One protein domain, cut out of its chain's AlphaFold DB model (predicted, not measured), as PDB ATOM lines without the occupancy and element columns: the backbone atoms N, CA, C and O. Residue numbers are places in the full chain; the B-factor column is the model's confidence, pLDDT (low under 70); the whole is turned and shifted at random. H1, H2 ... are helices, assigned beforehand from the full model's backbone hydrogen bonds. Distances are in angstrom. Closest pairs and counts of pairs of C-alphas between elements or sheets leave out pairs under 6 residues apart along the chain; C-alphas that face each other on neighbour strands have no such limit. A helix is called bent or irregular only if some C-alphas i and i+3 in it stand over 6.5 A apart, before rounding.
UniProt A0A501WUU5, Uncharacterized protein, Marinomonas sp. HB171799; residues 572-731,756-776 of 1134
ATOM      1  N   LEU A 572     166.822 107.668 120.778       92.62
ATOM      2  CA  LEU A 572     166.242 107.257 119.500       92.62
ATOM      3  C   LEU A 572     165.645 105.837 119.553       92.62
ATOM      4  O   LEU A 572     164.735 105.559 118.781       92.62
ATOM      5  N   SER A 573     166.024 104.989 120.517       92.12
ATOM      6  CA  SER A 573     165.394 103.671 120.728       92.12
ATOM      7  C   SER A 573     163.882 103.728 120.961       92.12
ATOM      8  O   SER A 573     163.160 102.827 120.533       92.12
ATOM      9  N   LEU A 574     163.383 104.823 121.551       94.75
ATOM     10  CA  LEU A 574     161.954 105.055 121.798       94.75
ATOM     11  C   LEU A 574     161.126 105.141 120.509       94.75
ATOM     12  O   LEU A 574     159.902 105.058 120.544       94.75
ATOM     13  N   LEU A 575     161.786 105.287 119.359       95.44
ATOM     14  CA  LEU A 575     161.168 105.241 118.043       95.44
ATOM     15  C   LEU A 575     160.409 103.927 117.785       95.44
ATOM     16  O   LEU A 575     159.381 103.946 117.108       95.44
ATOM     17  N   LEU A 576     160.921 102.805 118.299       93.19
ATOM     18  CA  LEU A 576     160.380 101.457 118.069       93.19
ATOM     19  C   LEU A 576     159.413 101.004 119.174       93.19
ATOM     20  O   LEU A 576     158.907  99.880 119.139       93.19
ATOM     21  N   GLU A 577     159.176 101.851 120.176       91.62
ATOM     22  CA  GLU A 577     158.297 101.544 121.297       91.62
ATOM     23  C   GLU A 577     156.845 101.940 121.004       91.62
ATOM     24  O   GLU A 577     156.560 102.884 120.259       91.62
ATOM     25  N   GLU A 578     155.920 101.192 121.602       93.06
ATOM     26  CA  GLU A 578     154.516 101.580 121.671       93.06
ATOM     27  C   GLU A 578     154.310 102.532 122.852       93.06
ATOM     28  O   GLU A 578     154.836 102.309 123.941       93.06
ATOM     29  N   ASN A 579     153.520 103.583 122.646       95.56
ATOM     30  CA  ASN A 579     153.027 104.408 123.737       95.56
ATOM     31  C   ASN A 579     151.681 103.821 124.181       95.56
ATOM     32  O   ASN A 579     150.648 104.046 123.555       95.56
ATOM     33  N   TYR A 580     151.716 102.995 125.225       95.00
ATOM     34  CA  TYR A 580     150.549 102.270 125.725       95.00
ATOM     35  C   TYR A 580     149.493 103.205 126.313       95.00
ATOM     36  O   TYR A 580     148.308 102.972 126.108       95.00
ATOM     37  N   VAL A 581     149.897 104.288 126.981       96.19
ATOM     38  CA  VAL A 581     148.956 105.307 127.479       96.19
ATOM     39  C   VAL A 581     148.255 105.992 126.308       96.19
ATOM     40  O   VAL A 581     147.033 106.095 126.289       96.19
ATOM     41  N   ASP A 582     149.023 106.396 125.292       95.25
ATOM     42  CA  ASP A 582     148.480 106.937 124.045       95.25
ATOM     43  C   ASP A 582     147.483 105.982 123.389       95.25
ATOM     44  O   ASP A 582     146.440 106.402 122.899       95.25
ATOM     45  N   TRP A 583     147.798 104.692 123.385       93.62
ATOM     46  CA  TRP A 583     146.953 103.665 122.799       93.62
ATOM     47  C   TRP A 583     145.641 103.449 123.552       93.62
ATOM     48  O   TRP A 583     144.584 103.479 122.924       93.62
ATOM     49  N   VAL A 584     145.708 103.279 124.875       94.31
ATOM     50  CA  VAL A 584     144.539 103.078 125.748       94.31
ATOM     51  C   VAL A 584     143.571 104.256 125.644       94.31
ATOM     52  O   VAL A 584     142.363 104.053 125.594       94.31
ATOM     53  N   LEU A 585     144.092 105.482 125.554       93.75
ATOM     54  CA  LEU A 585     143.292 106.701 125.387       93.75
ATOM     55  C   LEU A 585     142.771 106.903 123.952       93.75
ATOM     56  O   LEU A 585     142.282 107.982 123.624       93.75
ATOM     57  N   LEU A 586     142.903 105.899 123.081       92.06
ATOM     58  CA  LEU A 586     142.484 105.943 121.679       92.06
ATOM     59  C   LEU A 586     143.178 107.055 120.868       92.06
ATOM     60  O   LEU A 586     142.586 107.691 119.997       92.06
ATOM     61  N   ARG A 587     144.485 107.223 121.101       92.12
ATOM     62  CA  ARG A 587     145.427 108.050 120.320       92.12
ATOM     63  C   ARG A 587     145.130 109.562 120.338       92.12
ATOM     64  O   ARG A 587     145.107 110.182 119.265       92.12
ATOM     65  N   PRO A 588     144.972 110.208 121.513       94.56
ATOM     66  CA  PRO A 588     144.715 111.644 121.595       94.56
ATOM     67  C   PRO A 588     145.897 112.464 121.046       94.56
ATOM     68  O   PRO A 588     147.008 111.967 120.842       94.56
ATOM     69  N   GLN A 589     145.686 113.762 120.810       90.12
ATOM     70  CA  GLN A 589     146.785 114.660 120.422       90.12
ATOM     71  C   GLN A 589     147.764 114.902 121.582       90.12
ATOM     72  O   GLN A 589     148.966 115.035 121.358       90.12
ATOM     73  N   ASN A 590     147.258 114.941 122.819       94.44
ATOM     74  CA  ASN A 590     148.047 115.114 124.033       94.44
ATOM     75  C   ASN A 590     147.491 114.206 125.141       94.44
ATOM     76  O   ASN A 590     146.403 114.453 125.656       94.44
ATOM     77  N   CYS A 591     148.254 113.169 125.507       96.25
ATOM     78  CA  CYS A 591     147.860 112.201 126.534       96.25
ATOM     79  C   CYS A 591     147.630 112.860 127.895       96.25
ATOM     80  O   CYS A 591     146.653 112.554 128.562       96.25
ATOM     81  N   LEU A 592     148.505 113.782 128.305       95.75
ATOM     82  CA  LEU A 592     148.408 114.403 129.624       95.75
ATOM     83  C   LEU A 592     147.175 115.305 129.738       95.75
ATOM     84  O   LEU A 592     146.485 115.265 130.754       95.75
ATOM     85  N   ALA A 593     146.875 116.062 128.682       95.94
ATOM     86  CA  ALA A 593     145.667 116.880 128.625       95.94
ATOM     87  C   ALA A 593     144.397 116.014 128.658       95.94
ATOM     88  O   ALA A 593     143.439 116.368 129.340       95.94
ATOM     89  N   GLN A 594     144.405 114.862 127.975       97.00
ATOM     90  CA  GLN A 594     143.289 113.912 128.005       97.00
ATOM     91  C   GLN A 594     143.106 113.289 129.398       97.00
ATOM     92  O   GLN A 594     141.997 113.290 129.915       97.00
ATOM     93  N   LEU A 595     144.186 112.837 130.048       96.88
ATOM     94  CA  LEU A 595     144.134 112.288 131.412       96.88
ATOM     95  C   LEU A 595     143.594 113.317 132.418       96.88
ATOM     96  O   LEU A 595     142.797 112.974 133.290       96.88
ATOM     97  N   ALA A 596     144.008 114.582 132.297       96.00
ATOM     98  CA  ALA A 596     143.510 115.682 133.125       96.00
ATOM     99  C   ALA A 596     142.011 115.934 132.898       96.00
ATOM    100  O   ALA A 596     141.250 116.057 133.857       96.00
ATOM    101  N   HIS A 597     141.582 115.937 131.633       96.25
ATOM    102  CA  HIS A 597     140.179 116.078 131.254       96.25
ATOM    103  C   HIS A 597     139.311 114.934 131.811       96.25
ATOM    104  O   HIS A 597     138.321 115.200 132.490       96.25
ATOM    105  N   ASP A 598     139.704 113.678 131.592       95.00
ATOM    106  CA  ASP A 598     138.932 112.492 131.993       95.00
ATOM    107  C   ASP A 598     138.821 112.338 133.518       95.00
ATOM    108  O   ASP A 598     137.812 111.858 134.030       95.00
ATOM    109  N   SER A 599     139.864 112.730 134.257       93.62
ATOM    110  CA  SER A 599     139.910 112.657 135.726       93.62
ATOM    111  C   SER A 599     139.408 113.924 136.422       93.62
ATOM    112  O   SER A 599     139.456 114.008 137.651       93.62
ATOM    113  N   THR A 600     138.949 114.933 135.673       93.06
ATOM    114  CA  THR A 600     138.538 116.249 136.202       93.06
ATOM    115  C   THR A 600     139.597 116.913 137.105       93.06
ATOM    116  O   THR A 600     139.268 117.641 138.037       93.06
ATOM    117  N   SER A 601     140.881 116.650 136.839       92.94
ATOM    118  CA  SER A 601     142.031 117.096 137.642       92.94
ATOM    119  C   SER A 601     142.933 118.041 136.842       92.94
ATOM    120  O   SER A 601     142.884 118.063 135.613       92.94
ATOM    121  N   SER A 602     143.797 118.826 137.500       93.75
ATOM    122  CA  SER A 602     144.794 119.616 136.762       93.75
ATOM    123  C   SER A 602     145.920 118.720 136.224       93.75
ATOM    124  O   SER A 602     146.233 117.680 136.806       93.75
ATOM    125  N   GLU A 603     146.607 119.131 135.150       92.62
ATOM    126  CA  GLU A 603     147.767 118.375 134.641       92.62
ATOM    127  C   GLU A 603     148.863 118.171 135.706       92.62
ATOM    128  O   GLU A 603     149.587 117.178 135.670       92.62
ATOM    129  N   MET A 604     149.004 119.109 136.651       90.75
ATOM    130  CA  MET A 604     149.981 119.003 137.740       90.75
ATOM    131  C   MET A 604     149.569 117.956 138.776       90.75
ATOM    132  O   MET A 604     150.435 117.232 139.274       90.75
ATOM    133  N   ASP A 605     148.272 117.825 139.051       91.44
ATOM    134  CA  ASP A 605     147.744 116.797 139.951       91.44
ATOM    135  C   ASP A 605     147.910 115.405 139.343       91.44
ATOM    136  O   ASP A 605     148.368 114.488 140.026       91.44
ATOM    137  N   VAL A 606     147.642 115.266 138.039       93.81
ATOM    138  CA  VAL A 606     147.884 114.020 137.296       93.81
ATOM    139  C   VAL A 606     149.366 113.646 137.345       93.81
ATOM    140  O   VAL A 606     149.705 112.522 137.709       93.81
ATOM    141  N   ILE A 607     150.274 114.588 137.061       92.88
ATOM    142  CA  ILE A 607     151.725 114.355 137.159       92.88
ATOM    143  C   ILE A 607     152.125 113.906 138.569       92.88
ATOM    144  O   ILE A 607     152.878 112.944 138.713       92.88
ATOM    145  N   SER A 608     151.625 114.588 139.601       89.06
ATOM    146  CA  SER A 608     151.901 114.253 141.001       89.06
ATOM    147  C   SER A 608     151.369 112.863 141.366       89.06
ATOM    148  O   SER A 608     152.035 112.102 142.068       89.06
ATOM    149  N   GLY A 609     150.197 112.490 140.841       90.12
ATOM    150  CA  GLY A 609     149.608 111.161 140.983       90.12
ATOM    151  C   GLY A 609     150.456 110.064 140.339       90.12
ATOM    152  O   GLY A 609     150.770 109.075 141.000       90.12
ATOM    153  N   ILE A 610     150.887 110.266 139.091       91.62
ATOM    154  CA  ILE A 610     151.751 109.332 138.352       91.62
ATOM    155  C   ILE A 610     153.108 109.174 139.050       91.62
ATOM    156  O   ILE A 610     153.614 108.059 139.185       91.62
ATOM    157  N   ALA A 611     153.693 110.269 139.544       88.31
ATOM    158  CA  ALA A 611     155.008 110.264 140.184       88.31
ATOM    159  C   ALA A 611     155.098 109.336 141.410       88.31
ATOM    160  O   ALA A 611     156.178 108.825 141.700       88.31
ATOM    161  N   LYS A 612     153.976 109.058 142.093       86.25
ATOM    162  CA  LYS A 612     153.913 108.128 143.239       86.25
ATOM    163  C   LYS A 612     154.237 106.677 142.867       86.25
ATOM    164  O   LYS A 612     154.623 105.907 143.743       86.25
ATOM    165  N   TYR A 613     154.084 106.313 141.593       85.81
ATOM    166  CA  TYR A 613     154.324 104.966 141.070       85.81
ATOM    167  C   TYR A 613     155.693 104.798 140.406       85.81
ATOM    168  O   TYR A 613     156.025 103.696 139.966       85.81
ATOM    169  N   LEU A 614     156.489 105.868 140.306       84.00
ATOM    170  CA  LEU A 614     157.819 105.799 139.708       84.00
ATOM    171  C   LEU A 614     158.856 105.249 140.706       84.00
ATOM    172  O   LEU A 614     158.841 105.627 141.881       84.00
ATOM    173  N   PRO A 615     159.801 104.406 140.249       77.88
ATOM    174  CA  PRO A 615     160.972 104.014 141.030       77.88
ATOM    175  C   PRO A 615     161.786 105.220 141.516       77.88
ATOM    176  O   PRO A 615     162.005 106.169 140.758       77.88
ATOM    177  N   ILE A 616     162.291 105.155 142.755       71.06
ATOM    178  CA  ILE A 616     163.078 106.234 143.382       71.06
ATOM    179  C   ILE A 616     164.312 106.581 142.535       71.06
ATOM    180  O   ILE A 616     164.631 107.755 142.366       71.06
ATOM    181  N   GLU A 617     164.961 105.585 141.928       68.75
ATOM    182  CA  GLU A 617     166.183 105.754 141.125       68.75
ATOM    183  C   GLU A 617     166.001 106.682 139.912       68.75
ATOM    184  O   GLU A 617     166.931 107.384 139.516       68.75
ATOM    185  N   LEU A 618     164.797 106.724 139.329       71.06
ATOM    186  CA  LEU A 618     164.483 107.607 138.200       71.06
ATOM    187  C   LEU A 618     164.295 109.068 138.619       71.06
ATOM    188  O   LEU A 618     164.266 109.958 137.771       71.06
ATOM    189  N   SER A 619     164.156 109.318 139.918       58.91
ATOM    190  CA  SER A 619     163.865 110.638 140.466       58.91
ATOM    191  C   SER A 619     165.122 111.441 140.838       58.91
ATOM    192  O   SER A 619     165.007 112.634 141.116       58.91
ATOM    193  N   THR A 620     166.312 110.821 140.806       56.50
ATOM    194  CA  THR A 620     167.570 111.408 141.315       56.50
ATOM    195  C   THR A 620     168.792 111.266 140.392       56.50
ATOM    196  O   THR A 620     169.857 111.763 140.754       56.50
ATOM    197  N   GLY A 621     168.695 110.611 139.224       59.75
ATOM    198  CA  GLY A 621     169.871 110.227 138.420       59.75
ATOM    199  C   GLY A 621     169.825 110.547 136.918       59.75
ATOM    200  O   GLY A 621     168.777 110.832 136.340       59.75
ATOM    201  N   THR A 622     170.993 110.467 136.270       65.31
ATOM    202  CA  THR A 622     171.168 110.542 134.808       65.31
ATOM    203  C   THR A 622     170.570 109.301 134.136       65.31
ATOM    204  O   THR A 622     170.870 108.177 134.536       65.31
ATOM    205  N   ILE A 623     169.746 109.484 133.097       69.25
ATOM    206  CA  ILE A 623     169.113 108.373 132.368       69.25
ATOM    207  C   ILE A 623     170.191 107.544 131.659       69.25
ATOM    208  O   ILE A 623     170.783 108.006 130.686       69.25
ATOM    209  N   LYS A 624     170.417 106.314 132.129       76.38
ATOM    210  CA  LYS A 624     171.297 105.333 131.466       76.38
ATOM    211  C   LYS A 624     170.564 104.477 130.429       76.38
ATOM    212  O   LYS A 624     171.173 104.023 129.472       76.38
ATOM    213  N   ASN A 625     169.258 104.267 130.610       85.31
ATOM    214  CA  ASN A 625     168.426 103.438 129.736       85.31
ATOM    215  C   ASN A 625     167.085 104.142 129.474       85.31
ATOM    216  O   ASN A 625     166.201 104.185 130.339       85.31
ATOM    217  N   TYR A 626     166.945 104.726 128.283       88.94
ATOM    218  CA  TYR A 626     165.756 105.485 127.894       88.94
ATOM    219  C   TYR A 626     164.529 104.591 127.777       88.94
ATOM    220  O   TYR A 626     163.454 104.981 128.224       88.94
ATOM    221  N   ARG A 627     164.685 103.383 127.233       87.31
ATOM    222  CA  ARG A 627     163.579 102.439 127.040       87.31
ATOM    223  C   ARG A 627     162.951 102.012 128.365       87.31
ATOM    224  O   ARG A 627     161.740 102.115 128.530       87.31
ATOM    225  N   ARG A 628     163.775 101.598 129.332       85.56
ATOM    226  CA  ARG A 628     163.320 101.216 130.676       85.56
ATOM    227  C   ARG A 628     162.652 102.391 131.383       85.56
ATOM    228  O   ARG A 628     161.603 102.230 131.994       85.56
ATOM    229  N   THR A 629     163.229 103.584 131.248       87.62
ATOM    230  CA  THR A 629     162.646 104.817 131.797       87.62
ATOM    231  C   THR A 629     161.270 105.102 131.197       87.62
ATOM    232  O   THR A 629     160.322 105.381 131.927       87.62
ATOM    233  N   PHE A 630     161.143 104.985 129.876       92.00
ATOM    234  CA  PHE A 630     159.881 105.142 129.168       92.00
ATOM    235  C   PHE A 630     158.844 104.114 129.644       92.00
ATOM    236  O   PHE A 630     157.752 104.512 130.040       92.00
ATOM    237  N   HIS A 631     159.193 102.825 129.718       89.69
ATOM    238  CA  HIS A 631     158.293 101.782 130.232       89.69
ATOM    239  C   HIS A 631     157.879 102.010 131.689       89.69
ATOM    240  O   HIS A 631     156.710 101.818 132.004       89.69
ATOM    241  N   HIS A 632     158.770 102.489 132.563       88.62
ATOM    242  CA  HIS A 632     158.397 102.846 133.935       88.62
ATOM    243  C   HIS A 632     157.377 103.993 133.985       88.62
ATOM    244  O   HIS A 632     156.437 103.919 134.772       88.62
ATOM    245  N   VAL A 633     157.512 105.032 133.146       92.25
ATOM    246  CA  VAL A 633     156.504 106.109 133.068       92.25
ATOM    247  C   VAL A 633     155.172 105.585 132.535       92.25
ATOM    248  O   VAL A 633     154.122 105.935 133.076       92.25
ATOM    249  N   GLN A 634     155.200 104.728 131.513       94.69
ATOM    250  CA  GLN A 634     153.994 104.099 130.965       94.69
ATOM    251  C   GLN A 634     153.285 103.254 132.038       94.69
ATOM    252  O   GLN A 634     152.114 103.490 132.317       94.69
ATOM    253  N   LEU A 635     154.007 102.356 132.719       91.50
ATOM    254  CA  LEU A 635     153.484 101.528 133.811       91.50
ATOM    255  C   LEU A 635     152.932 102.368 134.971       91.50
ATOM    256  O   LEU A 635     151.837 102.097 135.460       91.50
ATOM    257  N   ALA A 636     153.667 103.395 135.404       91.38
ATOM    258  CA  ALA A 636     153.237 104.297 136.471       91.38
ATOM    259  C   ALA A 636     151.922 105.006 136.121       91.38
ATOM    260  O   ALA A 636     151.034 105.131 136.964       91.38
ATOM    261  N   THR A 637     151.775 105.420 134.862       95.12
ATOM    262  CA  THR A 637     150.555 106.068 134.374       95.12
ATOM    263  C   THR A 637     149.384 105.089 134.317       95.12
ATOM    264  O   THR A 637     148.309 105.416 134.806       95.12
ATOM    265  N   LEU A 638     149.590 103.869 133.813       94.50
ATOM    266  CA  LEU A 638     148.546 102.834 133.776       94.50
ATOM    267  C   LEU A 638     148.097 102.416 135.189       94.50
ATOM    268  O   LEU A 638     146.906 102.232 135.427       94.50
ATOM    269  N   ARG A 639     149.024 102.328 136.153       91.06
ATOM    270  CA  ARG A 639     148.698 102.090 137.573       91.06
ATOM    271  C   ARG A 639     147.895 103.235 138.180       91.06
ATOM    272  O   ARG A 639     146.949 102.981 138.916       91.06
ATOM    273  N   TRP A 640     148.239 104.478 137.853       93.50
ATOM    274  CA  TRP A 640     147.446 105.632 138.267       93.50
ATOM    275  C   TRP A 640     146.034 105.595 137.663       93.50
ATOM    276  O   TRP A 640     145.071 105.837 138.388       93.50
ATOM    277  N   MET A 641     145.898 105.225 136.380       95.12
ATOM    278  CA  MET A 641     144.602 105.060 135.705       95.12
ATOM    279  C   MET A 641     143.727 103.991 136.376       95.12
ATOM    280  O   MET A 641     142.538 104.228 136.549       95.12
ATOM    281  N   LEU A 642     144.308 102.865 136.813       91.44
ATOM    282  CA  LEU A 642     143.608 101.796 137.547       91.44
ATOM    283  C   LEU A 642     143.006 102.243 138.892       91.44
ATOM    284  O   LEU A 642     142.158 101.543 139.440       91.44
ATOM    285  N   GLU A 643     143.449 103.372 139.449       90.75
ATOM    286  CA  GLU A 643     142.866 103.954 140.665       90.75
ATOM    287  C   GLU A 643     141.818 105.038 140.372       90.75
ATOM    288  O   GLU A 643     141.156 105.503 141.302       90.75
ATOM    289  N   GLN A 644     141.653 105.467 139.113       93.19
ATOM    290  CA  GLN A 644     140.699 106.521 138.772       93.19
ATOM    291  C   GLN A 644     139.313 105.937 138.458       93.19
ATOM    292  O   GLN A 644     139.191 105.081 137.579       93.19
ATOM    293  N   PRO A 645     138.230 106.453 139.071       91.62
ATOM    294  CA  PRO A 645     136.872 105.970 138.808       91.62
ATOM    295  C   PRO A 645     136.443 106.046 137.332       91.62
ATOM    296  O   PRO A 645     135.670 105.205 136.868       91.62
ATOM    297  N   CYS A 646     136.955 107.032 136.584       92.38
ATOM    298  CA  CYS A 646     136.624 107.250 135.173       92.38
ATOM    299  C   CYS A 646     137.122 106.140 134.231       92.38
ATOM    300  O   CYS A 646     136.588 106.010 133.134       92.38
ATOM    301  N   TYR A 647     138.071 105.299 134.664       92.75
ATOM    302  CA  TYR A 647     138.581 104.165 133.881       92.75
ATOM    303  C   TYR A 647     138.070 102.804 134.373       92.75
ATOM    304  O   TYR A 647     138.593 101.763 133.974       92.75
ATOM    305  N   SER A 648     137.012 102.790 135.190       89.44
ATOM    306  CA  SER A 648     136.448 101.565 135.775       89.44
ATOM    307  C   SER A 648     136.008 100.513 134.754       89.44
ATOM    308  O   SER A 648     136.192  99.321 134.990       89.44
ATOM    309  N   THR A 649     135.509 100.931 133.589       87.25
ATOM    310  CA  THR A 649     135.126 100.029 132.487       87.25
ATOM    311  C   THR A 649     136.321  99.358 131.806       87.25
ATOM    312  O   THR A 649     136.160  98.325 131.163       87.25
ATOM    313  N   LEU A 650     137.525  99.918 131.951       87.62
ATOM    314  CA  LEU A 650     138.763  99.393 131.379       87.62
ATOM    315  C   LEU A 650     139.606  98.622 132.400       87.62
ATOM    316  O   LEU A 650     140.659  98.114 132.023       87.62
ATOM    317  N   HIS A 651     139.184  98.525 133.666       87.12
ATOM    318  CA  HIS A 651     140.002  97.960 134.745       87.12
ATOM    319  C   HIS A 651     140.563  96.572 134.424       87.12
ATOM    320  O   HIS A 651     141.771  96.372 134.547       87.12
ATOM    321  N   ASP A 652     139.734  95.633 133.973       83.19
ATOM    322  CA  ASP A 652     140.191  94.268 133.682       83.19
ATOM    323  C   ASP A 652     141.193  94.244 132.520       83.19
ATOM    324  O   ASP A 652     142.259  93.636 132.616       83.19
ATOM    325  N   ASN A 653     140.907  95.003 131.461       87.06
ATOM    326  CA  ASN A 653     141.776  95.130 130.292       87.06
ATOM    327  C   ASN A 653     143.116  95.800 130.639       87.06
ATOM    328  O   ASN A 653     144.170  95.370 130.173       87.06
ATOM    329  N   LEU A 654     143.097  96.821 131.499       88.75
ATOM    330  CA  LEU A 654     144.293  97.486 132.013       88.75
ATOM    331  C   LEU A 654     145.128  96.556 132.899       88.75
ATOM    332  O   LEU A 654     146.352  96.564 132.785       88.75
ATOM    333  N   ARG A 655     144.496  95.734 133.747       85.00
ATOM    334  CA  ARG A 655     145.207  94.731 134.558       85.00
ATOM    335  C   ARG A 655     145.872  93.685 133.672       85.00
ATOM    336  O   ARG A 655     147.060  93.438 133.844       85.00
ATOM    337  N   ILE A 656     145.151  93.151 132.682       82.56
ATOM    338  CA  ILE A 656     145.716  92.206 131.709       82.56
ATOM    339  C   ILE A 656     146.890  92.843 130.955       82.56
ATOM    340  O   ILE A 656     147.938  92.217 130.832       82.56
ATOM    341  N   LEU A 657     146.748  94.087 130.486       87.06
ATOM    342  CA  LEU A 657     147.825  94.814 129.811       87.06
ATOM    343  C   LEU A 657     149.062  94.958 130.704       87.06
ATOM    344  O   LEU A 657     150.178  94.698 130.259       87.06
ATOM    345  N   VAL A 658     148.873  95.371 131.958       85.81
ATOM    346  CA  VAL A 658     149.976  95.529 132.910       85.81
ATOM    347  C   VAL A 658     150.682  94.195 133.154       85.81
ATOM    348  O   VAL A 658     151.907  94.153 133.083       85.81
ATOM    349  N   ASP A 659     149.920  93.126 133.384       79.19
ATOM    350  CA  ASP A 659     150.449  91.799 133.709       79.19
ATOM    351  C   ASP A 659     151.172  91.120 132.534       79.19
ATOM    352  O   ASP A 659     152.102  90.349 132.757       79.19
ATOM    353  N   GLU A 660     150.757  91.376 131.291       79.62
ATOM    354  CA  GLU A 660     151.358  90.757 130.101       79.62
ATOM    355  C   GLU A 660     152.622  91.478 129.617       79.62
ATOM    356  O   GLU A 660     153.562  90.825 129.161       79.62
ATOM    357  N   ILE A 661     152.638  92.813 129.685       82.06
ATOM    358  CA  ILE A 661     153.655  93.650 129.026       82.06
ATOM    359  C   ILE A 661     154.786  94.053 129.964       82.06
ATOM    360  O   ILE A 661     155.937  94.162 129.539       82.06
ATOM    361  N   PHE A 662     154.464  94.336 131.223       80.56
ATOM    362  CA  PHE A 662     155.424  94.893 132.162       80.56
ATOM    363  C   PHE A 662     155.823  93.830 133.178       80.56
ATOM    364  O   PHE A 662     154.979  93.200 133.810       80.56
ATOM    365  N   ASP A 663     157.129  93.666 133.377       65.12
ATOM    366  CA  ASP A 663     157.640  92.888 134.502       65.12
ATOM    367  C   ASP A 663     157.151  93.586 135.784       65.12
ATOM    368  O   ASP A 663     157.390  94.783 135.950       65.12
ATOM    369  N   ASN A 664     156.352  92.898 136.608       59.41
ATOM    370  CA  ASN A 664     155.506  93.493 137.652       59.41
ATOM    371  C   ASN A 664     156.158  93.342 139.044       59.41
ATOM    372  O   ASN A 664     155.769  92.447 139.803       59.41
ATOM    373  N   PRO A 665     157.145  94.181 139.435       51.41
ATOM    374  CA  PRO A 665     157.534  94.268 140.832       51.41
ATOM    375  C   PRO A 665     156.332  94.842 141.586       51.41
ATOM    376  O   PRO A 665     155.655  95.743 141.078       51.41
ATOM    377  N   GLY A 666     156.033  94.298 142.768       53.25
ATOM    378  CA  GLY A 666     154.855  94.660 143.562       53.25
ATOM    379  C   GLY A 666     154.632  96.172 143.734       53.25
ATOM    380  O   GLY A 666     155.484  97.006 143.423       53.25
ATOM    381  N   LEU A 667     153.447  96.546 144.220       53.25
ATOM    382  CA  LEU A 667     153.045  97.939 144.452       53.25
ATOM    383  C   LEU A 667     154.010  98.657 145.415       53.25
ATOM    384  O   LEU A 667     153.839  98.608 146.628       53.25
ATOM    385  N   ILE A 668     155.006  99.361 144.876       53.84
ATOM    386  CA  ILE A 668     155.851 100.286 145.635       53.84
ATOM    387  C   ILE A 668     155.281 101.692 145.413       53.84
ATOM    388  O   ILE A 668     155.369 102.230 144.309       53.84
ATOM    389  N   LYS A 669     154.656 102.269 146.447       57.59
ATOM    390  CA  LYS A 669     154.216 103.674 146.465       57.59
ATOM    391  C   LYS A 669     155.322 104.526 147.092       57.59
ATOM    392  O   LYS A 669     155.652 104.326 148.257       57.59
ATOM    393  N   ASN A 670     155.867 105.479 146.337       63.25
ATOM    394  CA  ASN A 670     156.931 106.382 146.790       63.25
ATOM    395  C   ASN A 670     156.401 107.800 147.064       63.25
ATOM    396  O   ASN A 670     155.408 108.240 146.482       63.25
ATOM    397  N   THR A 671     157.088 108.550 147.929       55.94
ATOM    398  CA  THR A 671     156.843 109.987 148.141       55.94
ATOM    399  C   THR A 671     157.433 110.803 146.987       55.94
ATOM    400  O   THR A 671     158.622 110.692 146.693       55.94
ATOM    401  N   ALA A 672     156.597 111.607 146.324       53.25
ATOM    402  CA  ALA A 672     156.935 112.324 145.092       53.25
ATOM    403  C   ALA A 672     158.110 113.314 145.253       53.25
ATOM    404  O   ALA A 672     158.144 114.099 146.200       53.25
ATOM    405  N   SER A 673     159.036 113.324 144.283       54.97
ATOM    406  CA  SER A 673     160.103 114.332 144.147       54.97
ATOM    407  C   SER A 673     159.815 115.305 142.990       54.97
ATOM    408  O   SER A 673     159.103 114.970 142.036       54.97
ATOM    409  N   SER A 674     160.396 116.512 143.037       56.31
ATOM    410  CA  SER A 674     160.143 117.603 142.077       56.31
ATOM    411  C   SER A 674     160.727 117.392 140.666       56.31
ATOM    412  O   SER A 674     160.337 118.098 139.737       56.31
ATOM    413  N   ILE A 675     161.618 116.411 140.466       59.59
ATOM    414  CA  ILE A 675     162.306 116.144 139.181       59.59
ATOM    415  C   ILE A 675     161.436 115.294 138.220       59.59
ATOM    416  O   ILE A 675     161.655 115.282 137.007       59.59
ATOM    417  N   SER A 676     160.376 114.656 138.728       68.62
ATOM    418  CA  SER A 676     159.502 113.723 137.992       68.62
ATOM    419  C   SER A 676     158.653 114.356 136.871       68.62
ATOM    420  O   SER A 676     158.416 113.726 135.839       68.62
ATOM    421  N   GLY A 677     158.225 115.616 137.012       83.12
ATOM    422  CA  GLY A 677     157.214 116.204 136.121       83.12
ATOM    423  C   GLY A 677     157.662 116.451 134.677       83.12
ATOM    424  O   GLY A 677     156.898 116.203 133.741       83.12
ATOM    425  N   LYS A 678     158.909 116.898 134.466       86.56
ATOM    426  CA  LYS A 678     159.460 117.101 133.112       86.56
ATOM    427  C   LYS A 678     159.607 115.769 132.374       86.56
ATOM    428  O   LYS A 678     159.245 115.681 131.205       86.56
ATOM    429  N   LEU A 679     160.095 114.744 133.077       88.25
ATOM    430  CA  LEU A 679     160.277 113.400 132.539       88.25
ATOM    431  C   LEU A 679     158.940 112.771 132.133       88.25
ATOM    432  O   LEU A 679     158.829 112.259 131.022       88.25
ATOM    433  N   ILE A 680     157.915 112.856 132.993       91.62
ATOM    434  CA  ILE A 680     156.572 112.335 132.692       91.62
ATOM    435  C   ILE A 680     156.010 112.999 131.429       91.62
ATOM    436  O   ILE A 680     155.596 112.301 130.505       91.62
ATOM    437  N   ARG A 681     156.059 114.339 131.346       93.69
ATOM    438  CA  ARG A 681     155.603 115.087 130.159       93.69
ATOM    439  C   ARG A 681     156.331 114.646 128.893       93.69
ATOM    440  O   ARG A 681     155.701 114.438 127.862       93.69
ATOM    441  N   GLU A 682     157.651 114.507 128.971       92.25
ATOM    442  CA  GLU A 682     158.479 114.115 127.834       92.25
ATOM    443  C   GLU A 682     158.168 112.695 127.350       92.25
ATOM    444  O   GLU A 682     157.982 112.496 126.150       92.25
ATOM    445  N   MET A 683     158.075 111.725 128.263       94.31
ATOM    446  CA  MET A 683     157.836 110.321 127.922       94.31
ATOM    447  C   MET A 683     156.406 110.084 127.424       94.31
ATOM    448  O   MET A 683     156.225 109.355 126.453       94.31
ATOM    449  N   LEU A 684     155.393 110.738 128.004       95.75
ATOM    450  CA  LEU A 684     154.011 110.637 127.510       95.75
ATOM    451  C   LEU A 684     153.819 111.285 126.129       95.75
ATOM    452  O   LEU A 684     152.918 110.890 125.392       95.75
ATOM    453  N   ALA A 685     154.671 112.244 125.752       95.44
ATOM    454  CA  ALA A 685     154.622 112.916 124.454       95.44
ATOM    455  C   ALA A 685     155.319 112.144 123.316       95.44
ATOM    456  O   ALA A 685     155.305 112.603 122.169       95.44
ATOM    457  N   ILE A 686     155.959 111.002 123.589       95.56
ATOM    458  CA  ILE A 686     156.624 110.210 122.549       95.56
ATOM    459  C   ILE A 686     155.586 109.587 121.608       95.56
ATOM    460  O   ILE A 686     154.690 108.857 122.027       95.56
ATOM    461  N   GLN A 687     155.745 109.848 120.312       93.31
ATOM    462  CA  GLN A 687     154.966 109.275 119.217       93.31
ATOM    463  C   GLN A 687     155.939 108.576 118.263       93.31
ATOM    464  O   GLN A 687     156.392 109.156 117.276       93.31
ATOM    465  N   GLY A 688     156.305 107.339 118.607       93.81
ATOM    466  CA  GLY A 688     157.158 106.481 117.784       93.81
ATOM    467  C   GLY A 688     156.481 106.034 116.482       93.81
ATOM    468  O   GLY A 688     155.457 106.583 116.059       93.81
ATOM    469  N   ILE A 689     157.044 105.009 115.842       95.44
ATOM    470  CA  ILE A 689     156.554 104.492 114.557       95.44
ATOM    471  C   ILE A 689     155.120 103.967 114.687       95.44
ATOM    472  O   ILE A 689     154.272 104.371 113.900       95.44
ATOM    473  N   TYR A 690     154.812 103.145 115.694       94.00
ATOM    474  CA  TYR A 690     153.474 102.549 115.847       94.00
ATOM    475  C   TYR A 690     152.369 103.581 116.138       94.00
ATOM    476  O   TYR A 690     151.372 103.580 115.411       94.00
ATOM    477  N   PRO A 691     152.545 104.535 117.082       93.69
ATOM    478  CA  PRO A 691     151.616 105.654 117.239       93.69
ATOM    479  C   PRO A 691     151.420 106.482 115.962       93.69
ATOM    480  O   PRO A 691     150.319 106.980 115.720       93.69
ATOM    481  N   SER A 692     152.474 106.656 115.157       95.06
ATOM    482  CA  SER A 692     152.423 107.438 113.915       95.06
ATOM    483  C   SER A 692     151.708 106.685 112.791       95.06
ATOM    484  O   SER A 692     150.844 107.258 112.132       95.06
ATOM    485  N   LEU A 693     152.004 105.394 112.615       94.12
ATOM    486  CA  LEU A 693     151.325 104.511 111.665       94.12
ATOM    487  C   LEU A 693     149.828 104.417 111.969       94.12
ATOM    488  O   LEU A 693     149.002 104.544 111.069       94.12
ATOM    489  N   ALA A 694     149.469 104.252 113.246       91.44
ATOM    490  CA  ALA A 694     148.077 104.150 113.673       91.44
ATOM    491  C   ALA A 694     147.261 105.415 113.351       91.44
ATOM    492  O   ALA A 694     146.062 105.300 113.096       91.44
ATOM    493  N   ARG A 695     147.910 106.590 113.338       92.19
ATOM    494  CA  ARG A 695     147.322 107.901 113.012       92.19
ATOM    495  C   ARG A 695     147.324 108.244 111.523       92.19
ATOM    496  O   ARG A 695     146.736 109.267 111.161       92.19
ATOM    497  N   SER A 696     147.997 107.463 110.672       92.38
ATOM    498  CA  SER A 696     147.959 107.724 109.233       92.38
ATOM    499  C   SER A 696     146.517 107.640 108.728       92.38
ATOM    500  O   SER A 696     145.732 106.788 109.152       92.38
ATOM    501  N   LYS A 697     146.174 108.565 107.829       90.50
ATOM    502  CA  LYS A 697     144.884 108.580 107.134       90.50
ATOM    503  C   LYS A 697     144.884 107.666 105.911       90.50
ATOM    504  O   LYS A 697     143.811 107.395 105.383       90.50
ATOM    505  N   GLU A 698     146.056 107.212 105.468       92.62
ATOM    506  CA  GLU A 698     146.178 106.289 104.345       92.62
ATOM    507  C   GLU A 698     145.850 104.864 104.811       92.62
ATOM    508  O   GLU A 698     146.555 104.327 105.677       92.62
ATOM    509  N   PRO A 699     144.804 104.216 104.258       89.25
ATOM    510  CA  PRO A 699     144.388 102.890 104.703       89.25
ATOM    511  C   PRO A 699     145.522 101.867 104.626       89.25
ATOM    512  O   PRO A 699     145.768 101.175 105.611       89.25
ATOM    513  N   GLU A 700     146.271 101.841 103.519       88.31
ATOM    514  CA  GLU A 700     147.401 100.924 103.315       88.31
ATOM    515  C   GLU A 700     148.486 101.070 104.387       88.31
ATOM    516  O   GLU A 700     148.954 100.077 104.933       88.31
ATOM    517  N   VAL A 701     148.828 102.296 104.779       91.25
ATOM    518  CA  VAL A 701     149.834 102.537 105.825       91.25
ATOM    519  C   VAL A 701     149.328 102.066 107.185       91.25
ATOM    520  O   VAL A 701     150.039 101.389 107.930       91.25
ATOM    521  N   SER A 702     148.064 102.353 107.491       87.19
ATOM    522  CA  SER A 702     147.455 101.929 108.751       87.19
ATOM    523  C   SER A 702     147.294 100.405 108.872       87.19
ATOM    524  O   SER A 702     147.275  99.884 109.991       87.19
ATOM    525  N   ARG A 703     147.253  99.668 107.745       89.56
ATOM    526  CA  ARG A 703     147.189  98.195 107.733       89.56
ATOM    527  C   ARG A 703     148.390  97.550 108.403       89.56
ATOM    528  O   ARG A 703     148.221  96.430 108.876       89.56
ATOM    529  N   ALA A 704     149.545  98.215 108.486       91.06
ATOM    530  CA  ALA A 704     150.724  97.674 109.159       91.06
ATOM    531  C   ALA A 704     150.498  97.453 110.664       91.06
ATOM    532  O   ALA A 704     151.084  96.545 111.245       91.06
ATOM    533  N   VAL A 705     149.618  98.228 111.308       90.25
ATOM    534  CA  VAL A 705     149.354  98.104 112.749       90.25
ATOM    535  C   VAL A 705     148.234  97.096 112.993       90.25
ATOM    536  O   VAL A 705     147.177  97.150 112.359       90.25
ATOM    537  N   ALA A 706     148.443  96.161 113.919       84.06
ATOM    538  CA  ALA A 706     147.373  95.305 114.423       84.06
ATOM    539  C   ALA A 706     146.428  96.134 115.313       84.06
ATOM    540  O   ALA A 706     146.842  96.692 116.332       84.06
ATOM    541  N   ARG A 707     145.173  96.259 114.867       78.69
ATOM    542  CA  ARG A 707     144.068  96.952 115.546       78.69
ATOM    543  C   ARG A 707     143.096  95.907 116.104       78.69
ATOM    544  O   ARG A 707     143.150  94.759 115.672       78.69
ATOM    545  N   GLY A 708     142.202  96.314 117.002       70.31
ATOM    546  CA  GLY A 708     141.107  95.458 117.474       70.31
ATOM    547  C   GLY A 708     141.260  94.937 118.903       70.31
ATOM    548  O   GLY A 708     140.706  93.897 119.229       70.31
ATOM    549  N   VAL A 709     142.013  95.645 119.752       81.56
ATOM    550  CA  VAL A 709     142.131  95.318 121.187       81.56
ATOM    551  C   VAL A 709     141.398  96.363 122.028       81.56
ATOM    552  O   VAL A 709     140.397  96.051 122.664       81.56
ATOM    553  N   PHE A 710     141.846  97.623 121.988       82.69
ATOM    554  CA  PHE A 710     141.120  98.751 122.589       82.69
ATOM    555  C   PHE A 710     140.223  99.458 121.567       82.69
ATOM    556  O   PHE A 710     139.194 100.011 121.929       82.69
ATOM    557  N   GLU A 711     140.582  99.408 120.282       77.25
ATOM    558  CA  GLU A 711     139.897 100.157 119.225       77.25
ATOM    559  C   GLU A 711     138.590  99.520 118.715       77.25
ATOM    560  O   GLU A 711     137.865 100.192 117.990       77.25
ATOM    561  N   ALA A 712     138.290  98.256 119.053       64.94
ATOM    562  CA  ALA A 712     137.112  97.516 118.557       64.94
ATOM    563  C   ALA A 712     136.400  96.694 119.655       64.94
ATOM    564  O   ALA A 712     135.869  95.613 119.402       64.94
ATOM    565  N   GLN A 713     136.433  97.164 120.908       60.56
ATOM    566  CA  GLN A 713     135.793  96.454 122.022       60.56
ATOM    567  C   GLN A 713     134.282  96.300 121.791       60.56
ATOM    568  O   GLN A 713     133.578  97.290 121.613       60.56
ATOM    569  N   GLY A 714     133.787  95.057 121.847       55.38
ATOM    570  CA  GLY A 714     132.350  94.749 121.855       55.38
ATOM    571  C   GLY A 714     131.761  94.153 120.572       55.38
ATOM    572  O   GLY A 714     130.549  93.975 120.515       55.38
ATOM    573  N   GLU A 715     132.568  93.807 119.563       53.53
ATOM    574  CA  GLU A 715     132.044  93.288 118.282       53.53
ATOM    575  C   GLU A 715     131.692  91.778 118.283       53.53
ATOM    576  O   GLU A 715     130.991  91.326 117.380       53.53
ATOM    577  N   ALA A 716     132.096  90.986 119.292       56.03
ATOM    578  CA  ALA A 716     131.782  89.547 119.362       56.03
ATOM    579  C   ALA A 716     131.656  88.995 120.798       56.03
ATOM    580  O   ALA A 716     132.437  89.347 121.681       56.03
ATOM    581  N   ALA A 717     130.726  88.052 121.015       50.50
ATOM    582  CA  ALA A 717     130.478  87.394 122.310       50.50
ATOM    583  C   ALA A 717     131.632  86.489 122.807       50.50
ATOM    584  O   ALA A 717     131.619  86.049 123.953       50.50
ATOM    585  N   THR A 718     132.622  86.204 121.956       58.25
ATOM    586  CA  THR A 718     133.748  85.282 122.200       58.25
ATOM    587  C   THR A 718     135.113  85.984 122.240       58.25
ATOM    588  O   THR A 718     136.144  85.331 122.093       58.25
ATOM    589  N   PHE A 719     135.149  87.313 122.371       72.81
ATOM    590  CA  PHE A 719     136.392  88.087 122.337       72.81
ATOM    591  C   PHE A 719     137.239  87.888 123.609       72.81
ATOM    592  O   PHE A 719     136.843  88.307 124.696       72.81
ATOM    593  N   ASP A 720     138.428  87.293 123.463       77.81
ATOM    594  CA  ASP A 720     139.442  87.200 124.522       77.81
ATOM    595  C   ASP A 720     140.476  88.326 124.368       77.81
ATOM    596  O   ASP A 720     141.350  88.297 123.494       77.81
ATOM    597  N   PHE A 721     140.387  89.324 125.252       81.81
ATOM    598  CA  PHE A 721     141.278  90.482 125.258       81.81
ATOM    599  C   PHE A 721     142.757  90.097 125.424       81.81
ATOM    600  O   PHE A 721     143.624  90.690 124.779       81.81
ATOM    601  N   ARG A 722     143.070  89.108 126.275       81.44
ATOM    602  CA  ARG A 722     144.455  88.704 126.553       81.44
ATOM    603  C   ARG A 722     145.083  88.071 125.321       81.44
ATOM    604  O   ARG A 722     146.214  88.412 124.972       81.44
ATOM    605  N   LEU A 723     144.354  87.184 124.649       78.12
ATOM    606  CA  LEU A 723     144.828  86.545 123.423       78.12
ATOM    607  C   LEU A 723     145.045  87.579 122.307       78.12
ATOM    608  O   LEU A 723     146.102  87.579 121.672       78.12
ATOM    609  N   ALA A 724     144.096  88.503 122.130       82.62
ATOM    610  CA  ALA A 724     144.199  89.582 121.150       82.62
ATOM    611  C   ALA A 724     145.401  90.508 121.429       82.62
ATOM    612  O   ALA A 724     146.145  90.868 120.510       82.62
ATOM    613  N   LEU A 725     145.644  90.852 122.701       85.88
ATOM    614  CA  LEU A 725     146.811  91.629 123.124       85.88
ATOM    615  C   LEU A 725     148.124  90.903 122.801       85.88
ATOM    616  O   LEU A 725     149.021  91.498 122.204       85.88
ATOM    617  N   ARG A 726     148.240  89.618 123.158       84.06
ATOM    618  CA  ARG A 726     149.450  88.825 122.888       84.06
ATOM    619  C   ARG A 726     149.748  88.740 121.396       84.06
ATOM    620  O   ARG A 726     150.885  88.981 120.995       84.06
ATOM    621  N   GLN A 727     148.734  88.455 120.579       85.38
ATOM    622  CA  GLN A 727     148.886  88.379 119.126       85.38
ATOM    623  C   GLN A 727     149.411  89.706 118.559       85.38
ATOM    624  O   GLN A 727     150.390  89.723 117.810       85.38
ATOM    625  N   ARG A 728     148.816  90.834 118.968       89.94
ATOM    626  CA  ARG A 728     149.256  92.177 118.567       89.94
ATOM    627  C   ARG A 728     150.726  92.428 118.908       89.94
ATOM    628  O   ARG A 728     151.474  92.931 118.069       89.94
ATOM    629  N   GLU A 729     151.141  92.116 120.129       89.00
ATOM    630  CA  GLU A 729     152.507  92.382 120.584       89.00
ATOM    631  C   GLU A 729     153.540  91.475 119.928       89.00
ATOM    632  O   GLU A 729     154.624  91.936 119.578       89.00
ATOM    633  N   GLN A 730     153.200  90.214 119.675       88.38
ATOM    634  CA  GLN A 730     154.063  89.310 118.915       88.38
ATOM    635  C   GLN A 730     154.266  89.810 117.477       88.38
ATOM    636  O   GLN A 730     155.403  89.837 116.999       88.38
ATOM    637  N   ILE A 731     153.205  90.300 116.817       91.62
ATOM    638  CA  ILE A 731     153.307  90.977 115.512       91.62
ATOM    639  C   ILE A 731     154.252  92.180 115.613       91.62
ATOM    640  O   ILE A 731     155.179  92.312 114.810       91.62
ATOM    641  N   GLN A 756     167.851 115.110 109.629       89.38
ATOM    642  CA  GLN A 756     169.109 115.818 109.901       89.38
ATOM    643  C   GLN A 756     169.536 116.734 108.744       89.38
ATOM    644  O   GLN A 756     170.684 116.745 108.313       89.38
ATOM    645  N   LYS A 757     168.590 117.528 108.228       88.00
ATOM    646  CA  LYS A 757     168.820 118.484 107.127       88.00
ATOM    647  C   LYS A 757     169.328 117.838 105.830       88.00
ATOM    648  O   LYS A 757     169.978 118.516 105.041       88.00
ATOM    649  N   ARG A 758     169.006 116.560 105.586       91.56
ATOM    650  CA  ARG A 758     169.456 115.810 104.400       91.56
ATOM    651  C   ARG A 758     170.982 115.728 104.297       91.56
ATOM    652  O   ARG A 758     171.516 115.764 103.198       91.56
ATOM    653  N   SER A 759     171.680 115.630 105.424       91.50
ATOM    654  CA  SER A 759     173.131 115.438 105.430       91.50
ATOM    655  C   SER A 759     173.492 114.012 105.845       91.50
ATOM    656  O   SER A 759     172.872 113.445 106.749       91.50
ATOM    657  N   ILE A 760     174.477 113.426 105.166       91.94
ATOM    658  CA  ILE A 760     175.117 112.161 105.546       91.94
ATOM    659  C   ILE A 760     176.182 112.367 106.629       91.94
ATOM    660  O   ILE A 760     176.619 111.401 107.246       91.94
ATOM    661  N   MET A 761     176.587 113.610 106.895       91.56
ATOM    662  CA  MET A 761     177.482 113.943 108.001       91.56
ATOM    663  C   MET A 761     176.743 113.807 109.335       91.56
ATOM    664  O   MET A 761     175.553 114.117 109.437       91.56
ATOM    665  N   LEU A 762     177.450 113.369 110.377       87.56
ATOM    666  CA  LEU A 762     176.882 113.282 111.722       87.56
ATOM    667  C   LEU A 762     176.490 114.668 112.246       87.56
ATOM    668  O   LEU A 762     177.349 115.507 112.501       87.56
ATOM    669  N   ASN A 763     175.187 114.887 112.451       78.44
ATOM    670  CA  ASN A 763     174.636 116.171 112.878       78.44
ATOM    671  C   ASN A 763     173.680 116.014 114.079       78.44
ATOM    672  O   ASN A 763     172.471 115.892 113.907       78.44
ATOM    673  N   GLY A 764     174.213 116.104 115.305       70.25
ATOM    674  CA  GLY A 764     173.434 116.258 116.548       70.25
ATOM    675  C   GLY A 764     172.406 115.153 116.866       70.25
ATOM    676  O   GLY A 764     172.400 114.080 116.272       70.25
ATOM    677  N   ASN A 765     171.529 115.416 117.846       75.25
ATOM    678  CA  ASN A 765     170.561 114.432 118.356       75.25
ATOM    679  C   ASN A 765     169.261 114.394 117.532       75.25
ATOM    680  O   ASN A 765     168.562 115.403 117.391       75.25
ATOM    681  N   LEU A 766     168.889 113.201 117.065       89.75
ATOM    682  CA  LEU A 766     167.628 112.933 116.371       89.75
ATOM    683  C   LEU A 766     166.441 112.871 117.347       89.75
ATOM    684  O   LEU A 766     166.537 112.345 118.454       89.75
ATOM    685  N   SER A 767     165.287 113.391 116.921       92.31
ATOM    686  CA  SER A 767     164.033 113.295 117.679       92.31
ATOM    687  C   SER A 767     163.216 112.087 117.198       92.31
ATOM    688  O   SER A 767     162.856 112.076 116.017       92.31
ATOM    689  N   PRO A 768     162.846 111.135 118.084       94.94
ATOM    690  CA  PRO A 768     162.024 109.976 117.717       94.94
ATOM    691  C   PRO A 768     160.741 110.368 116.976       94.94
ATOM    692  O   PRO A 768     160.478 109.869 115.888       94.94
ATOM    693  N   ASN A 769     160.002 111.350 117.504       95.62
ATOM    694  CA  ASN A 769     158.740 111.810 116.918       95.62
ATOM    695  C   ASN A 769     158.926 112.387 115.510       95.62
ATOM    696  O   ASN A 769     158.109 112.149 114.621       95.62
ATOM    697  N   ARG A 770     159.995 113.167 115.284       95.81
ATOM    698  CA  ARG A 770     160.257 113.753 113.959       95.81
ATOM    699  C   ARG A 770     160.633 112.676 112.945       95.81
ATOM    700  O   ARG A 770     160.152 112.737 111.816       95.81
ATOM    701  N   VAL A 771     161.460 111.708 113.346       96.88
ATOM    702  CA  VAL A 771     161.854 110.572 112.498       96.88
ATOM    703  C   VAL A 771     160.640 109.715 112.147       96.88
ATOM    704  O   VAL A 771     160.395 109.503 110.962       96.88
ATOM    705  N   ALA A 772     159.825 109.318 113.131       96.88
ATOM    706  CA  ALA A 772     158.600 108.547 112.905       96.88
ATOM    707  C   ALA A 772     157.640 109.259 111.943       96.88
ATOM    708  O   ALA A 772     157.217 108.681 110.944       96.88
ATOM    709  N   LYS A 773     157.361 110.545 112.187       96.31
ATOM    710  CA  LYS A 773     156.488 111.350 111.323       96.31
ATOM    711  C   LYS A 773     157.030 111.473 109.898       96.31
ATOM    712  O   LYS A 773     156.252 111.495 108.948       96.31
ATOM    713  N   THR A 774     158.350 111.570 109.744       96.56
ATOM    714  CA  THR A 774     159.000 111.660 108.428       96.56
ATOM    715  C   THR A 774     158.894 110.330 107.693       96.56
ATOM    716  O   THR A 774     158.483 110.323 106.541       96.56
ATOM    717  N   LEU A 775     159.189 109.213 108.363       96.00
ATOM    718  CA  LEU A 775     159.069 107.871 107.794       96.00
ATOM    719  C   LEU A 775     157.637 107.578 107.324       96.00
ATOM    720  O   LEU A 775     157.434 107.237 106.164       96.00
ATOM    721  N   VAL A 776     156.645 107.794 108.194       95.69
ATOM    722  CA  VAL A 776     155.229 107.556 107.869       95.69
ATOM    723  C   VAL A 776     154.751 108.469 106.740       95.69
ATOM    724  O   VAL A 776     154.053 108.004 105.854       95.69
TER     725      VAL A 776
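AT A GLANCE: This is residues 572 to 731 and 756 to 776 of the 1134 residues of an uncharacterized protein of Marinomonas sp. HB171799 (UniProt A0A501WUU5). The longest helix, the kinked H7, folds back on H6 as a helical hairpin, and H6 is the core of a crossed cluster of mostly short helices. H4 and H8 cross H6 on one side with H3 next to H4; H12 packs on H1 and H9 at another side, H11 packs on H7, and residues 757 to 763 stick out. The printed part has 181 residues with twelve named helices, H1 to H12 in chain order, and no named strand: the class is all helix. It is compact, with a radius of gyration of the C-alphas of 17.0 A, and rounded, spanning 50 by 44 by 30 A.

IN THESE COORDINATES: H7 is residues 645 to 661, 23.0 A long. It has a kink of 67 degrees near residue 652 and is irregular: C-alphas 646 and 649 are 7.8 A apart. H6, residues 626 to 641, is 22.6 A long and begins at C-alpha 626 (165.756, 105.485, 127.894). H11 is residues 721 to 731, 15.5 A. H4, residues 603 to 611, H8, 676 to 684, and H12, 768 to 776, are each 12.2 A. Shorter are H1 at 572 to 576, H2 at 580 to 584, H3 at 591 to 598, H5 at 616 to 619, H9 at 689 to 694 and H10 at 699 to 702. C-alpha 572 is at (166.242, 107.257, 119.500) and C-alpha 776 at (155.229, 107.556, 107.869).

HOW THE PARTS SIT: H7 touches H6, closest C-alphas Met 641 and Tyr 647 at 6.4 A, at a steep tilt of 36 degrees, only just beyond shallow, opposite ways. With residues 653 to 660 alone H7 touches H11, Ile 656 to Arg 722, C-alphas 6.4 A apart, at a steep tilt of 49 degrees, the same way. H6, the hub, touches H8 about perpendicular at 83 degrees, closest C-alphas Phe 630 and Met 683, 5.7 A. It touches H4 at 71 degrees, only just about perpendicular, closest C-alphas Ile 610 and Thr 637, 5.3 A. H6 also touches H2, closest C-alphas Val 581 and Gln 634, 6.2 A, and H1, closest C-alphas Leu 574 and Arg 627, 6.1 A. H3 touches H4, closest C-alphas Ala 596 and Glu 603, 5.3 A. H5 is close to H8 but not clearly touching, closest C-alphas Ser 619 and Ser 676, 5.9 A. H12 touches H9 at a steep tilt of 54 degrees, the same way, closest C-alphas Ile 689 and Ala 772, 4.8 A. H10 only just touches H9, only at the corner, with 3 pairs of C-alphas within 8 A, the closest Ala 694 and Ser 702 at 5.4 A. Every O i to N i+4 pair is within hydrogen-bond range in H2, H3, H4, H6, H8, H9, H11 and H12, against 9 of 13 in H7 and 0 of 1 in H1, where 2 of 2 O i to N i+3 pairs are; H5 and H10 are too short for such a pair.

THE WHOLE: The C-alphas farthest apart, of Ala 717 and Met 761, are 55.8 A apart. Residues 732 to 755 are not printed, and C-alphas 731 and 756 are 30.0 A apart across the cut. The links H7 to H8 and H10 to H11 are long. Mean pLDDT of the printed part is 84.9; it is under 70 at residues 617, 619 to 623, 663 to 676 and 712 to 718.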